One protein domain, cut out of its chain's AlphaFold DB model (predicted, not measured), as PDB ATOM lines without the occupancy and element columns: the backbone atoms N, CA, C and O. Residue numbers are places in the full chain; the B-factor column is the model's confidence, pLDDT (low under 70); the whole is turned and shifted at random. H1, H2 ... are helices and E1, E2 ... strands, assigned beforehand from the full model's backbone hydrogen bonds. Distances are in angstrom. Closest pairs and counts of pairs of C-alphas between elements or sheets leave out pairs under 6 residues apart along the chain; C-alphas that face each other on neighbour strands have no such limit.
ATOM      1  N   SER A   5     -13.393  36.461  11.297       94.19
ATOM      2  CA  SER A   5     -14.038  35.147  11.159       94.19
ATOM      3  C   SER A   5     -13.055  33.975  11.022       94.19
ATOM      4  O   SER A   5     -13.219  33.006  11.753       94.19
ATOM      5  N   PRO A   6     -11.997  34.022  10.186       93.62
ATOM      6  CA  PRO A   6     -11.044  32.919  10.099       93.62
ATOM      7  C   PRO A   6     -10.337  32.626  11.428       93.62
ATOM      8  O   PRO A   6     -10.043  31.474  11.714       93.62
ATOM      9  N   ILE A   7     -10.096  33.648  12.255       96.44
ATOM     10  CA  ILE A   7      -9.494  33.484  13.582       96.44
ATOM     11  C   ILE A   7     -10.502  32.814  14.524       96.44
ATOM     12  O   ILE A   7     -10.172  31.817  15.161       96.44
ATOM     13  N   ILE A   8     -11.734  33.336  14.568       96.50
ATOM     14  CA  ILE A   8     -12.835  32.821  15.398       96.50
ATOM     15  C   ILE A   8     -13.103  31.345  15.079       96.50
ATOM     16  O   ILE A   8     -13.126  30.499  15.973       96.50
ATOM     17  N   LEU A   9     -13.280  31.033  13.795       95.06
ATOM     18  CA  LEU A   9     -13.622  29.694  13.332       95.06
ATOM     19  C   LEU A   9     -12.470  28.712  13.546       95.06
ATOM     20  O   LEU A   9     -12.720  27.598  13.992       95.06
ATOM     21  N   SER A  10     -11.217  29.114  13.303       95.56
ATOM     22  CA  SER A  10     -10.066  28.261  13.623       95.56
ATOM     23  C   SER A  10      -9.943  27.986  15.112       95.56
ATOM     24  O   SER A  10      -9.649  26.859  15.496       95.56
ATOM     25  N   TYR A  11     -10.179  28.987  15.958       97.19
ATOM     26  CA  TYR A  11     -10.112  28.798  17.400       97.19
ATOM     27  C   TYR A  11     -11.158  27.787  17.882       97.19
ATOM     28  O   TYR A  11     -10.829  26.828  18.580       97.19
ATOM     29  N   LEU A  12     -12.403  27.931  17.428       95.81
ATOM     30  CA  LEU A  12     -13.476  26.988  17.742       95.81
ATOM     31  C   LEU A  12     -13.276  25.607  17.102       95.81
ATOM     32  O   LEU A  12     -13.665  24.613  17.703       95.81
ATOM     33  N   ALA A  13     -12.655  25.509  15.925       95.06
ATOM     34  CA  ALA A  13     -12.351  24.220  15.300       95.06
ATOM     35  C   ALA A  13     -11.348  23.393  16.124       95.06
ATOM     36  O   ALA A  13     -11.481  22.172  16.209       95.06
ATOM     37  N   GLU A  14     -10.364  24.049  16.746       94.94
ATOM     38  CA  GLU A  14      -9.355  23.388  17.583       94.94
ATOM     39  C   GLU A  14      -9.881  23.070  18.991       94.94
ATOM     40  O   GLU A  14      -9.612  21.994  19.524       94.94
ATOM     41  N   HIS A  15     -10.662  23.978  19.587       94.50
ATOM     42  CA  HIS A  15     -11.097  23.858  20.986       94.50
ATOM     43  C   HIS A  15     -12.523  23.321  21.169       94.50
ATOM     44  O   HIS A  15     -12.884  22.929  22.274       94.50
ATOM     45  N   LYS A  16     -13.332  23.253  20.101       93.69
ATOM     46  CA  LYS A  16     -14.760  22.855  20.045       93.69
ATOM     47  C   LYS A  16     -15.731  23.756  20.808       93.69
ATOM     48  O   LYS A  16     -16.845  23.976  20.329       93.69
ATOM     49  N   LYS A  17     -15.318  24.261  21.970       94.50
ATOM     50  CA  LYS A  17     -16.052  25.187  22.831       94.50
ATOM     51  C   LYS A  17     -15.138  26.317  23.267       94.50
ATOM     52  O   LYS A  17     -13.950  26.087  23.483       94.50
ATOM     53  N   ALA A  18     -15.679  27.514  23.423       95.31
ATOM     54  CA  ALA A  18     -14.963  28.660  23.970       95.31
ATOM     55  C   ALA A  18     -15.937  29.710  24.488       95.31
ATOM     56  O   ALA A  18     -17.091  29.754  24.071       95.31
ATOM     57  N   THR A  19     -15.464  30.588  25.364       94.50
ATOM     58  CA  THR A  19     -16.245  31.765  25.744       94.50
ATOM     59  C   THR A  19     -16.085  32.909  24.741       94.50
ATOM     60  O   THR A  19     -15.105  32.975  23.992       94.50
ATOM     61  N   ARG A  20     -17.024  33.860  24.747       94.00
ATOM     62  CA  ARG A  20     -16.916  35.111  23.982       94.00
ATOM     63  C   ARG A  20     -15.655  35.889  24.372       94.00
ATOM     64  O   ARG A  20     -14.993  36.439  23.487       94.00
ATOM     65  N   ASN A  21     -15.266  35.890  25.650       92.56
ATOM     66  CA  ASN A  21     -14.006  36.514  26.066       92.56
ATOM     67  C   ASN A  21     -12.771  35.776  25.537       92.56
ATOM     68  O   ASN A  21     -11.857  36.440  25.048       92.56
ATOM     69  N   ASP A  22     -12.732  34.439  25.580       94.12
ATOM     70  CA  ASP A  22     -11.611  33.660  25.023       94.12
ATOM     71  C   ASP A  22     -11.412  33.992  23.537       94.12
ATOM     72  O   ASP A  22     -10.311  34.330  23.097       94.12
ATOM     73  N   ILE A  23     -12.510  33.992  22.775       96.44
ATOM     74  CA  ILE A  23     -12.502  34.329  21.349       96.44
ATOM     75  C   ILE A  23     -12.006  35.763  21.130       96.44
ATOM     76  O   ILE A  23     -11.138  35.996  20.286       96.44
ATOM     77  N   THR A  24     -12.510  36.730  21.900       96.12
ATOM     78  CA  THR A  24     -12.110  38.140  21.764       96.12
ATOM     79  C   THR A  24     -10.627  38.333  22.079       96.12
ATOM     80  O   THR A  24      -9.928  39.021  21.330       96.12
ATOM     81  N   LYS A  25     -10.108  37.674  23.123       95.44
ATOM     82  CA  LYS A  25      -8.680  37.687  23.473       95.44
ATOM     83  C   LYS A  25      -7.813  37.127  22.351       95.44
ATOM     84  O   LYS A  25      -6.794  37.731  22.018       95.44
ATOM     85  N   VAL A  26      -8.214  36.014  21.739       96.94
ATOM     86  CA  VAL A  26      -7.482  35.413  20.613       96.94
ATOM     87  C   VAL A  26      -7.451  36.357  19.415       96.94
ATOM     88  O   VAL A  26      -6.380  36.602  18.860       96.94
ATOM     89  N   VAL A  27      -8.593  36.938  19.041       97.56
ATOM     90  CA  VAL A  27      -8.675  37.883  17.916       97.56
ATOM     91  C   VAL A  27      -7.826  39.129  18.179       97.56
ATOM     92  O   VAL A  27      -7.068  39.549  17.302       97.56
ATOM     93  N   TYR A  28      -7.874  39.674  19.397       96.81
ATOM     94  CA  TYR A  28      -7.022  40.789  19.804       96.81
ATOM     95  C   TYR A  28      -5.537  40.449  19.739       96.81
ATOM     96  O   TYR A  28      -4.750  41.213  19.177       96.81
ATOM     97  N   LYS A  29      -5.141  39.302  20.292       96.38
ATOM     98  CA  LYS A  29      -3.736  38.908  20.361       96.38
ATOM     99  C   LYS A  29      -3.164  38.639  18.969       96.38
ATOM    100  O   LYS A  29      -2.052  39.078  18.687       96.38
ATOM    101  N   VAL A  30      -3.939  38.011  18.079       97.06
ATOM    102  CA  VAL A  30      -3.576  37.871  16.660       97.06
ATOM    103  C   VAL A  30      -3.425  39.242  16.003       97.06
ATOM    104  O   VAL A  30      -2.421  39.476  15.337       97.06
ATOM    105  N   SER A  31      -4.379  40.158  16.203       96.31
ATOM    106  CA  SER A  31      -4.294  41.514  15.646       96.31
ATOM    107  C   SER A  31      -3.041  42.250  16.122       96.31
ATOM    108  O   SER A  31      -2.297  42.772  15.299       96.31
ATOM    109  N   SER A  32      -2.773  42.226  17.428       95.06
ATOM    110  CA  SER A  32      -1.649  42.932  18.054       95.06
ATOM    111  C   SER A  32      -0.293  42.417  17.563       95.06
ATOM    112  O   SER A  32       0.618  43.190  17.295       95.06
ATOM    113  N   GLU A  33      -0.140  41.099  17.401       95.62
ATOM    114  CA  GLU A  33       1.109  40.510  16.889       95.62
ATOM    115  C   GLU A  33       1.297  40.769  15.382       95.62
ATOM    116  O   GLU A  33       2.426  40.752  14.887       95.62
ATOM    117  N   LEU A  34       0.214  41.045  14.644       95.25
ATOM    118  CA  LEU A  34       0.263  41.415  13.226       95.25
ATOM    119  C   LEU A  34       0.541  42.905  12.993       95.25
ATOM    120  O   LEU A  34       0.828  43.270  11.851       95.25
ATOM    121  N   ASP A  35       0.517  43.764  14.017       90.25
ATOM    122  CA  ASP A  35       0.729  45.213  13.858       90.25
ATOM    123  C   ASP A  35       2.085  45.554  13.213       90.25
ATOM    124  O   ASP A  35       2.185  46.511  12.438       90.25
ATOM    125  N   GLY A  36       3.103  44.714  13.431       85.75
ATOM    126  CA  GLY A  36       4.422  44.819  12.792       85.75
ATOM    127  C   GLY A  36       4.494  44.318  11.341       85.75
ATOM    128  O   GLY A  36       5.559  44.374  10.732       85.75
ATOM    129  N   THR A  37       3.391  43.816  10.783       91.19
ATOM    130  CA  THR A  37       3.296  43.255   9.422       91.19
ATOM    131  C   THR A  37       2.417  44.129   8.516       91.19
ATOM    132  O   THR A  37       1.822  45.107   8.969       91.19
ATOM    133  N   ASN A  38       2.269  43.758   7.237       91.38
ATOM    134  CA  ASN A  38       1.313  44.400   6.317       91.38
ATOM    135  C   ASN A  38      -0.120  43.844   6.431       91.38
ATOM    136  O   ASN A  38      -1.013  44.246   5.679       91.38
ATOM    137  N   VAL A  39      -0.361  42.901   7.343       92.44
ATOM    138  CA  VAL A  39      -1.685  42.332   7.586       92.44
ATOM    139  C   VAL A  39      -2.383  43.144   8.672       92.44
ATOM    140  O   VAL A  39      -1.803  43.506   9.692       92.44
ATOM    141  N   ARG A  40      -3.662  43.445   8.443       93.62
ATOM    142  CA  ARG A  40      -4.520  44.147   9.401       93.62
ATOM    143  C   ARG A  40      -5.814  43.375   9.568       93.62
ATOM    144  O   ARG A  40      -6.468  43.074   8.561       93.62
ATOM    145  N   ILE A  41      -6.166  43.070  10.813       95.06
ATOM    146  CA  ILE A  41      -7.453  42.474  11.162       95.06
ATOM    147  C   ILE A  41      -8.489  43.590  11.214       95.06
ATOM    148  O   ILE A  41      -8.257  44.640  11.805       95.06
ATOM    149  N   ASN A  42      -9.622  43.385  10.552       94.00
ATOM    150  CA  ASN A  42     -10.746  44.307  10.596       94.00
ATOM    151  C   ASN A  42     -11.528  44.073  11.892       94.00
ATOM    152  O   ASN A  42     -12.561  43.412  11.867       94.00
ATOM    153  N   ALA A  43     -10.991  44.537  13.017       94.12
ATOM    154  CA  ALA A  43     -11.638  44.464  14.319       94.12
ATOM    155  C   ALA A  43     -11.306  45.712  15.141       94.12
ATOM    156  O   ALA A  43     -10.178  46.204  15.114       94.12
ATOM    157  N   VAL A  44     -12.299  46.218  15.868       93.25
ATOM    158  CA  VAL A  44     -12.134  47.330  16.813       93.25
ATOM    159  C   VAL A  44     -12.182  46.775  18.225       93.25
ATOM    160  O   VAL A  44     -13.103  46.027  18.551       93.25
ATOM    161  N   PHE A  45     -11.211  47.143  19.057       94.62
ATOM    162  CA  PHE A  45     -11.094  46.665  20.432       94.62
ATOM    163  C   PHE A  45     -11.191  47.819  21.431       94.62
ATOM    164  O   PHE A  45     -10.729  48.928  21.152       94.62
ATOM    165  N   ARG A  46     -11.768  47.546  22.605       92.44
ATOM    166  CA  ARG A  46     -11.824  48.461  23.757       92.44
ATOM    167  C   ARG A  46     -11.646  47.698  25.074       92.44
ATOM    168  O   ARG A  46     -11.773  46.477  25.104       92.44
ATOM    169  N   GLY A  47     -11.400  48.426  26.164       89.25
ATOM    170  CA  GLY A  47     -11.203  47.857  27.502       89.25
ATOM    171  C   GLY A  47      -9.738  47.873  27.938       89.25
ATOM    172  O   GLY A  47      -9.007  48.822  27.644       89.25
ATOM    173  N   HIS A  48      -9.299  46.837  28.652       86.19
ATOM    174  CA  HIS A  48      -7.958  46.750  29.233       86.19
ATOM    175  C   HIS A  48      -6.917  46.267  28.208       86.19
ATOM    176  O   HIS A  48      -6.431  45.142  28.266       86.19
ATOM    177  N   MET A  49      -6.543  47.137  27.265       86.25
ATOM    178  CA  MET A  49      -5.623  46.804  26.161       86.25
ATOM    179  C   MET A  49      -4.234  46.337  26.633       86.25
ATOM    180  O   MET A  49      -3.631  45.453  26.021       86.25
ATOM    181  N   GLU A  50      -3.735  46.901  27.737       85.25
ATOM    182  CA  GLU A  50      -2.438  46.542  28.334       85.25
ATOM    183  C   GLU A  50      -2.489  45.237  29.140       85.25
ATOM    184  O   GLU A  50      -1.465  44.581  29.324       85.25
ATOM    185  N   ASN A  51      -3.676  44.843  29.610       83.19
ATOM    186  CA  ASN A  51      -3.888  43.601  30.345       83.19
ATOM    187  C   ASN A  51      -5.233  42.962  29.947       83.19
ATOM    188  O   ASN A  51      -6.227  43.130  30.659       83.19
ATOM    189  N   PRO A  52      -5.273  42.219  28.822       81.62
ATOM    190  CA  PRO A  52      -6.510  41.654  28.277       81.62
ATOM    191  C   PRO A  52      -7.223  40.684  29.220       81.62
ATOM    192  O   PRO A  52      -8.418  40.435  29.056       81.62
ATOM    193  N   ASP A  53      -6.520  40.142  30.217       78.56
ATOM    194  CA  ASP A  53      -7.114  39.269  31.227       78.56
ATOM    195  C   ASP A  53      -8.073  39.992  32.168       78.56
ATOM    196  O   ASP A  53      -8.962  39.352  32.724       78.56
ATOM    197  N   LEU A  54      -7.950  41.319  32.281       81.06
ATOM    198  CA  LEU A  54      -8.901  42.166  33.002       81.06
ATOM    199  C   LEU A  54     -10.163  42.483  32.183       81.06
ATOM    200  O   LEU A  54     -11.090  43.084  32.716       81.06
ATOM    201  N   GLY A  55     -10.213  42.072  30.913       82.69
ATOM    202  CA  GLY A  55     -11.370  42.237  30.038       82.69
ATOM    203  C   GLY A  55     -11.051  43.070  28.801       82.69
ATOM    204  O   GLY A  55     -10.597  44.215  28.889       82.69
ATOM    205  N   ILE A  56     -11.333  42.489  27.639       90.56
ATOM    206  CA  ILE A  56     -11.268  43.143  26.336       90.56
ATOM    207  C   ILE A  56     -12.559  42.865  25.575       90.56
ATOM    208  O   ILE A  56     -13.087  41.756  25.609       90.56
ATOM    209  N   GLU A  57     -13.065  43.879  24.885       93.12
ATOM    210  CA  GLU A  57     -14.319  43.814  24.142       93.12
ATOM    211  C   GLU A  57     -14.098  44.197  22.683       93.12
ATOM    212  O   GLU A  57     -13.231  45.017  22.366       93.12
ATOM    213  N   SER A  58     -14.923  43.649  21.791       95.88
ATOM    214  CA  SER A  58     -14.924  44.030  20.383       95.88
ATOM    215  C   SER A  58     -16.306  43.880  19.761       95.88
ATOM    216  O   SER A  58     -16.779  42.768  19.544       95.88
ATOM    217  N   GLU A  59     -16.912  45.005  19.373       93.56
ATOM    218  CA  GLU A  59     -18.198  45.018  18.658       93.56
ATOM    219  C   GLU A  59     -18.111  44.282  17.311       93.56
ATOM    220  O   GLU A  59     -19.084  43.686  16.855       93.56
ATOM    221  N   THR A  60     -16.934  44.277  16.674       95.81
ATOM    222  CA  THR A  60     -16.724  43.542  15.422       95.81
ATOM    223  C   THR A  60     -16.696  42.032  15.643       95.81
ATOM    224  O   THR A  60     -17.275  41.295  14.849       95.81
ATOM    225  N   VAL A  61     -16.059  41.564  16.724       96.75
ATOM    226  CA  VAL A  61     -16.091  40.142  17.103       96.75
ATOM    227  C   VAL A  61     -17.509  39.737  17.485       96.75
ATOM    228  O   VAL A  61     -17.994  38.720  16.999       96.75
ATOM    229  N   ASP A  62     -18.203  40.557  18.274       95.25
ATOM    230  CA  ASP A  62     -19.579  40.285  18.696       95.25
ATOM    231  C   ASP A  62     -20.532  40.185  17.498       95.25
ATOM    232  O   ASP A  62     -21.335  39.255  17.415       95.25
ATOM    233  N   SER A  63     -20.405  41.091  16.523       95.81
ATOM    234  CA  SER A  63     -21.196  41.051  15.289       95.81
ATOM    235  C   SER A  63     -20.947  39.780  14.472       95.81
ATOM    236  O   SER A  63     -21.872  39.245  13.859       95.81
ATOM    237  N   GLU A  64     -19.708  39.297  14.432       96.25
ATOM    238  CA  GLU A  64     -19.343  38.078  13.708       96.25
ATOM    239  C   GLU A  64     -19.864  36.836  14.426       96.25
ATOM    240  O   GLU A  64     -20.484  35.977  13.799       96.25
ATOM    241  N   LEU A  65     -19.713  36.772  15.749       96.12
ATOM    242  CA  LEU A  65     -20.310  35.720  16.569       96.12
ATOM    243  C   LEU A  65     -21.826  35.663  16.372       96.12
ATOM    244  O   LEU A  65     -22.363  34.592  16.087       96.12
ATOM    245  N   TRP A  66     -22.503  36.813  16.413       95.31
ATOM    246  CA  TRP A  66     -23.938  36.900  16.150       95.31
ATOM    247  C   TRP A  66     -24.319  36.366  14.765       95.31
ATOM    248  O   TRP A  66     -25.313  35.647  14.634       95.31
ATOM    249  N   TYR A  67     -23.532  36.669  13.728       95.38
ATOM    250  CA  TYR A  67     -23.754  36.136  12.383       95.38
ATOM    251  C   TYR A  67     -23.671  34.601  12.357       95.38
ATOM    252  O   TYR A  67     -24.568  33.942  11.823       95.38
ATOM    253  N   TRP A  68     -22.636  34.013  12.960       95.12
ATOM    254  CA  TRP A  68     -22.447  32.558  12.974       95.12
ATOM    255  C   TRP A  68     -23.496  31.828  13.823       95.12
ATOM    256  O   TRP A  68     -23.968  30.760  13.416       95.12
ATOM    257  N   ILE A  69     -23.912  32.427  14.943       95.00
ATOM    258  CA  ILE A  69     -25.009  31.934  15.791       95.00
ATOM    259  C   ILE A  69     -26.337  31.986  15.030       95.00
ATOM    260  O   ILE A  69     -27.039  30.979  14.922       95.00
ATOM    261  N   SER A  70     -26.656  33.125  14.408       94.75
ATOM    262  CA  SER A  70     -27.904  33.316  13.652       94.75
ATOM    263  C   SER A  70     -28.042  32.331  12.486       94.75
ATOM    264  O   SER A  70     -29.147  31.911  12.144       94.75
ATOM    265  N   ASN A  71     -26.917  31.914  11.899       93.94
ATOM    266  CA  ASN A  71     -26.865  30.916  10.829       93.94
ATOM    267  C   ASN A  71     -26.701  29.464  11.332       93.94
ATOM    268  O   ASN A  71     -26.557  28.537  10.525       93.94
ATOM    269  N   ARG A  72     -26.759  29.243  12.653       93.06
ATOM    270  CA  ARG A  72     -26.678  27.927  13.313       93.06
ATOM    271  C   ARG A  72     -25.392  27.155  12.998       93.06
ATOM    272  O   ARG A  72     -25.420  25.932  12.840       93.06
ATOM    273  N   PHE A  73     -24.276  27.861  12.829       93.25
ATOM    274  CA  PHE A  73     -22.946  27.244  12.750       93.25
ATOM    275  C   PHE A  73     -22.325  27.076  14.140       93.25
ATOM    276  O   PHE A  73     -21.609  26.102  14.374       93.25
ATOM    277  N   ILE A  74     -22.641  28.002  15.043       95.25
ATOM    278  CA  ILE A  74     -22.251  28.021  16.454       95.25
ATOM    279  C   ILE A  74     -23.540  28.083  17.283       95.25
ATOM    280  O   ILE A  74     -24.511  28.708  16.853       95.25
ATOM    281  N   GLY A  75     -23.560  27.436  18.443       93.69
ATOM    282  CA  GLY A  75     -24.647  27.501  19.418       93.69
ATOM    283  C   GLY A  75     -24.136  27.959  20.779       93.69
ATOM    284  O   GLY A  75     -22.932  27.930  21.027       93.69
ATOM    285  N   GLU A  76     -25.046  28.383  21.649       93.00
ATOM    286  CA  GLU A  76     -24.723  28.665  23.049       93.00
ATOM    287  C   GLU A  76     -24.675  27.362  23.860       93.00
ATOM    288  O   GLU A  76     -25.498  26.470  23.648       93.00
ATOM    289  N   CYS A  77     -23.720  27.263  24.785       90.56
ATOM    290  CA  CYS A  77     -23.566  26.139  25.709       90.56
ATOM    291  C   CYS A  77     -23.710  26.570  27.169       90.56
ATOM    292  O   CYS A  77     -23.542  27.738  27.517       90.56
ATOM    293  N   ASP A  78     -23.983  25.603  28.046       85.19
ATOM    294  CA  ASP A  78     -24.033  25.853  29.483       85.19
ATOM    295  C   ASP A  78     -22.651  26.260  30.012       85.19
ATOM    296  O   ASP A  78     -21.664  25.535  29.850       85.19
ATOM    297  N   TYR A  79     -22.583  27.403  30.700       79.25
ATOM    298  CA  TYR A  79     -21.364  27.868  31.355       79.25
ATOM    299  C   TYR A  79     -21.666  28.537  32.698       79.25
ATOM    300  O   TYR A  79     -22.519  29.420  32.777       79.25
ATOM    301  N   PRO A  80     -20.990  28.124  33.785       66.81
ATOM    302  CA  PRO A  80     -21.373  28.521  35.138       66.81
ATOM    303  C   PRO A  80     -21.068  29.987  35.483       66.81
ATOM    304  O   PRO A  80     -21.589  30.489  36.481       66.81
ATOM    305  N   LYS A  81     -20.236  30.693  34.705       71.56
ATOM    306  CA  LYS A  81     -19.969  32.121  34.930       71.56
ATOM    307  C   LYS A  81     -20.995  32.964  34.177       71.56
ATOM    308  O   LYS A  81     -21.009  32.966  32.955       71.56
ATOM    309  N   LYS A  82     -21.818  33.707  34.925       61.72
ATOM    310  CA  LYS A  82     -22.951  34.493  34.403       61.72
ATOM    311  C   LYS A  82     -22.580  35.653  33.473       61.72
ATOM    312  O   LYS A  82     -23.452  36.111  32.745       61.72
ATOM    313  N   ASP A  83     -21.333  36.112  33.503       76.31
ATOM    314  CA  ASP A  83     -20.910  37.322  32.785       76.31
ATOM    315  C   ASP A  83     -20.225  37.018  31.442       76.31
ATOM    316  O   ASP A  83     -19.678  37.918  30.805       76.31
ATOM    317  N   ASP A  84     -20.231  35.756  31.004       86.69
ATOM    318  CA  ASP A  84     -19.639  35.341  29.734       86.69
ATOM    319  C   ASP A  84     -20.533  34.345  28.997       86.69
ATOM    320  O   ASP A  84     -21.248  33.552  29.610       86.69
ATOM    321  N   VAL A  85     -20.472  34.378  27.669       90.50
ATOM    322  CA  VAL A  85     -21.280  33.515  26.806       90.50
ATOM    323  C   VAL A  85     -20.408  32.366  26.329       90.50
ATOM    324  O   VAL A  85     -19.387  32.593  25.680       90.50
ATOM    325  N   CYS A  86     -20.806  31.135  26.637       94.25
ATOM    326  CA  CYS A  86     -20.176  29.935  26.095       94.25
ATOM    327  C   CYS A  86     -20.743  29.613  24.728       94.25
ATOM    328  O   CYS A  86     -21.953  29.654  24.517       94.25
ATOM    329  N   LEU A  87     -19.844  29.271  23.817       95.25
ATOM    330  CA  LEU A  87     -20.129  28.986  22.428       95.25
ATOM    331  C   LEU A  87     -19.547  27.629  22.050       95.25
ATOM    332  O   LEU A  87     -18.408  27.323  22.398       95.25
ATOM    333  N   GLU A  88     -20.306  26.835  21.301       95.25
ATOM    334  CA  GLU A  88     -19.875  25.537  20.788       95.25
ATOM    335  C   GLU A  88     -20.194  25.360  19.303       95.25
ATOM    336  O   GLU A  88     -21.147  25.930  18.767       95.25
ATOM    337  N   ILE A  89     -19.391  24.548  18.619       94.06
ATOM    338  CA  ILE A  89     -19.624  24.218  17.210       94.06
ATOM    339  C   ILE A  89     -20.901  23.377  17.053       94.06
ATOM    340  O   ILE A  89     -21.030  22.299  17.628       94.06
ATOM    341  N   SER A  90     -21.844  23.831  16.225       92.00
ATOM    342  CA  SER A  90     -23.073  23.071  15.929       92.00
ATOM    343  C   SER A  90     -22.948  22.197  14.679       92.00
ATOM    344  O   SER A  90     -23.717  21.255  14.498       92.00
ATOM    345  N   LYS A  91     -21.997  22.512  13.788       89.31
ATOM    346  CA  LYS A  91     -21.760  21.798  12.522       89.31
ATOM    347  C   LYS A  91     -20.278  21.431  12.371       89.31
ATOM    348  O   LYS A  91     -19.569  22.130  11.648       89.31
ATOM    349  N   PRO A  92     -19.797  20.363  13.028       86.56
ATOM    350  CA  PRO A  92     -18.372  20.019  13.063       86.56
ATOM    351  C   PRO A  92     -17.735  19.877  11.677       86.56
ATOM    352  O   PRO A  92     -16.663  20.429  11.446       86.56
ATOM    353  N   ASP A  93     -18.437  19.250  10.729       88.44
ATOM    354  CA  ASP A  93     -17.934  19.021   9.368       88.44
ATOM    355  C   ASP A  93     -17.596  20.325   8.628       88.44
ATOM    356  O   ASP A  93     -16.643  20.376   7.856       88.44
ATOM    357  N   TYR A  94     -18.335  21.409   8.895       86.88
ATOM    358  CA  TYR A  94     -18.041  22.726   8.319       86.88
ATOM    359  C   TYR A  94     -16.748  23.328   8.890       86.88
ATOM    360  O   TYR A  94     -16.040  24.062   8.203       86.88
ATOM    361  N   PHE A  95     -16.424  23.018  10.148       90.19
ATOM    362  CA  PHE A  95     -15.259  23.555  10.853       90.19
ATOM    363  C   PHE A  95     -13.965  22.795  10.541       90.19
ATOM    364  O   PHE A  95     -12.883  23.325  10.793       90.19
ATOM    365  N   GLU A  96     -14.038  21.606   9.935       89.44
ATOM    366  CA  GLU A  96     -12.856  20.835   9.526       89.44
ATOM    367  C   GLU A  96     -11.926  21.638   8.604       89.44
ATOM    368  O   GLU A  96     -10.703  21.581   8.750       89.44
ATOM    369  N   GLU A  97     -12.476  22.455   7.700       89.31
ATOM    370  CA  GLU A  97     -11.684  23.317   6.812       89.31
ATOM    371  C   GLU A  97     -10.947  24.444   7.547       89.31
ATOM    372  O   GLU A  97      -9.950  24.965   7.037       89.31
ATOM    373  N   TYR A  98     -11.421  24.804   8.742       91.81
ATOM    374  CA  TYR A  98     -10.869  25.868   9.576       91.81
ATOM    375  C   TYR A  98      -9.863  25.361  10.612       91.81
ATOM    376  O   TYR A  98      -9.176  26.186  11.219       91.81
ATOM    377  N   LYS A  99      -9.698  24.040  10.776       92.81
ATOM    378  CA  LYS A  99      -8.588  23.481  11.563       92.81
ATOM    379  C   LYS A  99      -7.249  23.995  11.052       92.81
ATOM    380  O   LYS A  99      -7.059  24.169   9.846       92.81
ATOM    381  N   LEU A 100      -6.288  24.185  11.949       91.56
ATOM    382  CA  LEU A 100      -4.982  24.779  11.654       91.56
ATOM    383  C   LEU A 100      -4.232  24.058  10.526       91.56
ATOM    384  O   LEU A 100      -3.519  24.694   9.747       91.56
ATOM    385  N   GLU A 101      -4.383  22.739  10.415       88.75
ATOM    386  CA  GLU A 101      -3.771  21.942   9.348       88.75
ATOM    387  C   GLU A 101      -4.405  22.168   7.964       88.75
ATOM    388  O   GLU A 101      -3.703  22.118   6.946       88.75
ATOM    389  N   ASN A 102      -5.704  22.479   7.921       89.75
ATOM    390  CA  ASN A 102      -6.492  22.622   6.696       89.75
ATOM    391  C   ASN A 102      -6.606  24.080   6.249       89.75
ATOM    392  O   ASN A 102      -6.443  24.374   5.062       89.75
ATOM    393  N   ILE A 103      -6.752  25.020   7.186       85.62
ATOM    394  CA  ILE A 103      -6.863  26.449   6.880       85.62
ATOM    395  C   ILE A 103      -5.619  26.967   6.142       85.62
ATOM    396  O   ILE A 103      -5.716  27.778   5.219       85.62
ATOM    397  N   ARG A 104      -4.443  26.391   6.426       80.12
ATOM    398  CA  ARG A 104      -3.194  26.651   5.684       80.12
ATOM    399  C   ARG A 104      -3.313  26.391   4.180       80.12
ATOM    400  O   ARG A 104      -2.592  27.021   3.408       80.12
ATOM    401  N   LYS A 105      -4.193  25.481   3.762       81.06
ATOM    402  CA  LYS A 105      -4.452  25.129   2.357       81.06
ATOM    403  C   LYS A 105      -5.627  25.929   1.775       81.06
ATOM    404  O   LYS A 105      -5.600  26.249   0.585       81.06
ATOM    405  N   ASN A 106      -6.600  26.296   2.615       74.25
ATOM    406  CA  ASN A 106      -7.915  26.791   2.190       74.25
ATOM    407  C   ASN A 106      -8.067  28.323   2.178       74.25
ATOM    408  O   ASN A 106      -8.989  28.843   1.555       74.25
ATOM    409  N   MET A 107      -7.129  29.091   2.743       75.88
ATOM    410  CA  MET A 107      -7.206  30.567   2.760       75.88
ATOM    411  C   MET A 107      -6.917  31.279   1.424       75.88
ATOM    412  O   MET A 107      -6.542  32.452   1.408       75.88
ATOM    413  N   LYS A 108      -7.093  30.621   0.278       65.88
ATOM    414  CA  LYS A 108      -6.860  31.241  -1.039       65.88
ATOM    415  C   LYS A 108      -7.889  32.322  -1.390       65.88
ATOM    416  O   LYS A 108      -7.598  33.182  -2.212       65.88
ATOM    417  N   ALA A 109      -9.068  32.288  -0.764       68.38
ATOM    418  CA  ALA A 109     -10.146  33.246  -1.012       68.38
ATOM    419  C   ALA A 109      -9.858  34.655  -0.457       68.38
ATOM    420  O   ALA A 109     -10.459  35.630  -0.906       68.38
ATOM    421  N   ILE A 110      -8.931  34.788   0.499       77.50
ATOM    422  CA  ILE A 110      -8.532  36.093   1.031       77.50
ATOM    423  C   ILE A 110      -7.483  36.712   0.107       77.50
ATOM    424  O   ILE A 110      -6.471  36.095  -0.220       77.50
ATOM    425  N   LYS A 111      -7.697  37.968  -0.299       82.06
ATOM    426  CA  LYS A 111      -6.717  38.728  -1.082       82.06
ATOM    427  C   LYS A 111      -5.579  39.206  -0.173       82.06
ATOM    428  O   LYS A 111      -5.620  40.314   0.354       82.06
ATOM    429  N   TRP A 112      -4.559  38.364  -0.010       86.44
ATOM    430  CA  TRP A 112      -3.400  38.609   0.863       86.44
ATOM    431  C   TRP A 112      -2.447  39.709   0.389       86.44
ATOM    432  O   TRP A 112      -1.651  40.226   1.171       86.44
ATOM    433  N   GLY A 113      -2.504  40.066  -0.895       84.69
ATOM    434  CA  GLY A 113      -1.536  40.961  -1.534       84.69
ATOM    435  C   GLY A 113      -0.225  40.248  -1.873       84.69
ATOM    436  O   GLY A 113       0.173  40.263  -3.033       84.69
ATOM    437  N   THR A 114       0.391  39.572  -0.900       89.25
ATOM    438  CA  THR A 114       1.601  38.750  -1.067       89.25
ATOM    439  C   THR A 114       1.463  37.407  -0.347       89.25
ATOM    440  O   THR A 114       0.634  37.252   0.552       89.25
ATOM    441  N   GLU A 115       2.286  36.431  -0.730       90.69
ATOM    442  CA  GLU A 115       2.356  35.142  -0.032       90.69
ATOM    443  C   GLU A 115       2.962  35.291   1.374       90.69
ATOM    444  O   GLU A 115       2.477  34.663   2.311       90.69
ATOM    445  N   ASP A 116       3.932  36.191   1.562       92.38
ATOM    446  CA  ASP A 116       4.531  36.466   2.877       92.38
ATOM    447  C   ASP A 116       3.487  36.929   3.900       92.38
ATOM    448  O   ASP A 116       3.452  36.427   5.020       92.38
ATOM    449  N   ASN A 117       2.547  37.789   3.490       92.50
ATOM    450  CA  ASN A 117       1.440  38.224   4.344       92.50
ATOM    451  C   ASN A 117       0.561  37.046   4.790       92.50
ATOM    452  O   ASN A 117       0.108  36.989   5.934       92.50
ATOM    453  N   ARG A 118       0.308  36.092   3.886       92.38
ATOM    454  CA  ARG A 118      -0.447  34.874   4.198       92.38
ATOM    455  C   ARG A 118       0.308  33.996   5.192       92.38
ATOM    456  O   ARG A 118      -0.304  33.432   6.099       92.38
ATOM    457  N   LEU A 119       1.623  33.871   5.027       92.62
ATOM    458  CA  LEU A 119       2.479  33.084   5.913       92.62
ATOM    459  C   LEU A 119       2.598  33.716   7.305       92.62
ATOM    460  O   LEU A 119       2.464  32.993   8.293       92.62
ATOM    461  N   ASP A 120       2.761  35.038   7.397       94.25
ATOM    462  CA  ASP A 120       2.728  35.783   8.663       94.25
ATOM    463  C   ASP A 120       1.389  35.602   9.377       94.25
ATOM    464  O   ASP A 120       1.366  35.168  10.532       94.25
ATOM    465  N   PHE A 121       0.307  35.791   8.613       94.94
ATOM    466  CA  PHE A 121      -1.023  35.212   8.791       94.94
ATOM    467  C   PHE A 121      -1.058  33.973   9.692       94.94
ATOM    468  O   PHE A 121      -1.373  33.967  10.885       94.94
ATOM    469  N   LEU A 122      -0.761  32.871   9.012       94.19
ATOM    470  CA  LEU A 122      -0.927  31.510   9.493       94.19
ATOM    471  C   LEU A 122       0.033  31.180  10.634       94.19
ATOM    472  O   LEU A 122      -0.318  30.407  11.527       94.19
ATOM    473  N   ARG A 123       1.241  31.753  10.611       94.88
ATOM    474  CA  ARG A 123       2.243  31.587  11.666       94.88
ATOM    475  C   ARG A 123       1.745  32.181  12.978       94.88
ATOM    476  O   ARG A 123       1.768  31.481  13.988       94.88
ATOM    477  N   ILE A 124       1.270  33.427  12.955       96.50
ATOM    478  CA  ILE A 124       0.761  34.111  14.150       96.50
ATOM    479  C   ILE A 124      -0.521  33.441  14.639       96.50
ATOM    480  O   ILE A 124      -0.604  33.095  15.814       96.50
ATOM    481  N   LEU A 125      -1.467  33.138  13.744       96.19
ATOM    482  CA  LEU A 125      -2.688  32.408  14.099       96.19
ATOM    483  C   LEU A 125      -2.373  31.085  14.816       96.19
ATOM    484  O   LEU A 125      -2.883  30.816  15.901       96.19
ATOM    485  N   SER A 126      -1.486  30.272  14.233       95.12
ATOM    486  CA  SER A 126      -1.110  28.974  14.796       95.12
ATOM    487  C   SER A 126      -0.359  29.082  16.122       95.12
ATOM    488  O   SER A 126      -0.420  28.131  16.899       95.12
ATOM    489  N   LYS A 127       0.390  30.166  16.352       95.88
ATOM    490  CA  LYS A 127       1.058  30.444  17.628       95.88
ATOM    491  C   LYS A 127       0.009  30.766  18.696       95.88
ATOM    492  O   LYS A 127      -0.064  30.069  19.700       95.88
ATOM    493  N   ILE A 128      -0.854  31.746  18.431       96.81
ATOM    494  CA  ILE A 128      -1.805  32.262  19.425       96.81
ATOM    495  C   ILE A 128      -2.866  31.231  19.820       96.81
ATOM    496  O   ILE A 128      -3.146  31.087  21.006       96.81
ATOM    497  N   ILE A 129      -3.408  30.456  18.873       95.19
ATOM    498  CA  ILE A 129      -4.408  29.415  19.187       95.19
ATOM    499  C   ILE A 129      -3.853  28.343  20.142       95.19
ATOM    500  O   ILE A 129      -4.612  27.758  20.915       95.19
ATOM    501  N   LYS A 130      -2.538  28.090  20.104       93.00
ATOM    502  CA  LYS A 130      -1.858  27.160  21.019       93.00
ATOM    503  C   LYS A 130      -1.522  27.792  22.369       93.00
ATOM    504  O   LYS A 130      -1.467  27.076  23.361       93.00
ATOM    505  N   GLU A 131      -1.257  29.096  22.398       94.06
ATOM    506  CA  GLU A 131      -0.911  29.836  23.620       94.06
ATOM    507  C   GLU A 131      -2.134  30.145  24.491       94.06
ATOM    508  O   GLU A 131      -2.007  30.183  25.713       94.06
ATOM    509  N   ILE A 132      -3.308  30.355  23.886       91.75
ATOM    510  CA  ILE A 132      -4.539  30.720  24.598       91.75
ATOM    511  C   ILE A 132      -5.491  29.512  24.620       91.75
ATOM    512  O   ILE A 132      -6.218  29.297  23.649       91.75
TER     513      ILE A 132
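AT A GLANCE: This is residues 5 to 132 of the 137 residues of an uncharacterized protein of Methanoplanus limicola DSM 2279 (UniProt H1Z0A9). What is the main picture? Helix H1 lies in the core, crossing one face of a small three-stranded sheet; H2 and H4 pack on H1, H6 packs on H2, and H3 stands over the sheet's edge strand E2. What is it made of? The printed part has 128 residues with named elements in the order H1 E1 H2 H3 E2 E3 H4 H5 H6, mostly helix, and an antiparallel sheet E1 E3 E2. It is compact, with a radius of gyration of the C-alphas of 14.2 A and spans of 43 by 37 by 24 A.

HOW THE PARTS SIT: What does the first helix touch? H1, residues 5 to 15, is the hub, touching H2, residues 20 to 34, with closest C-alphas Ile 8 and Ile 23 at 6.1 A, and H4, residues 92 to 98, with Ser 10 and Tyr 98 at 4.8 A. It only just touches, with 3 pairs of C-alphas within 8 A each, H5, residues 100 to 109, and H6, residues 115 to 131; H1, H5 and H6 form an up and down bundle, each running against the one before. H2 touches H6 at a steep tilt of 42 degrees, opposite ways, closest at C-alphas Val 30 and Leu 125, 6.1 A. What is on the sheet? E1, residues 17 to 19, is antiparallel to E3, residues 86 to 89, with N 18 and O 87 at 2.9 A; E3 forms a hairpin with E2, residues 74 to 77, with N 75 and O 88 at 2.9 A. H1, at a height of 9.2 A over the sheet, and H3, residues 59 to 70, at 10.8 A, lie on the same face: two layers, helices on one face of a sheet. E1, H2 H3, E2 form a split strand-helix-strand unit, E3 lying between its strands, with a right-handed crossover. Are the helix backbones complete? Every O i to N i+4 pair is within hydrogen-bond range in H1, H2 and H3, and 12 of 13 in H6. H4 has 1 of 3, with 2 of 4 O i to N i+3 pairs, and H5 2 of 6, with 2 of 7.

IN THESE COORDINATES: Where does the first helix begin? C-alpha 5 of H1 is at (-14.038, 35.147, 11.159). How long are the longer helices, and where does the last end? H2 is 21.2 A and H6 24.5 A from first to last C-alpha; H6 ends with C-alpha 131 at (-0.911, 29.836, 23.620).

THE WHOLE: How large is it? The two C-alphas farthest apart, Pro 80 and Thr 114, are 44.1 A apart, and the printed part has no cut. Which link is long, and where is confidence low? H2 to H3 is, residues 35 to 58; pLDDT is under 70 at residues 80, 82 and 108 to 109.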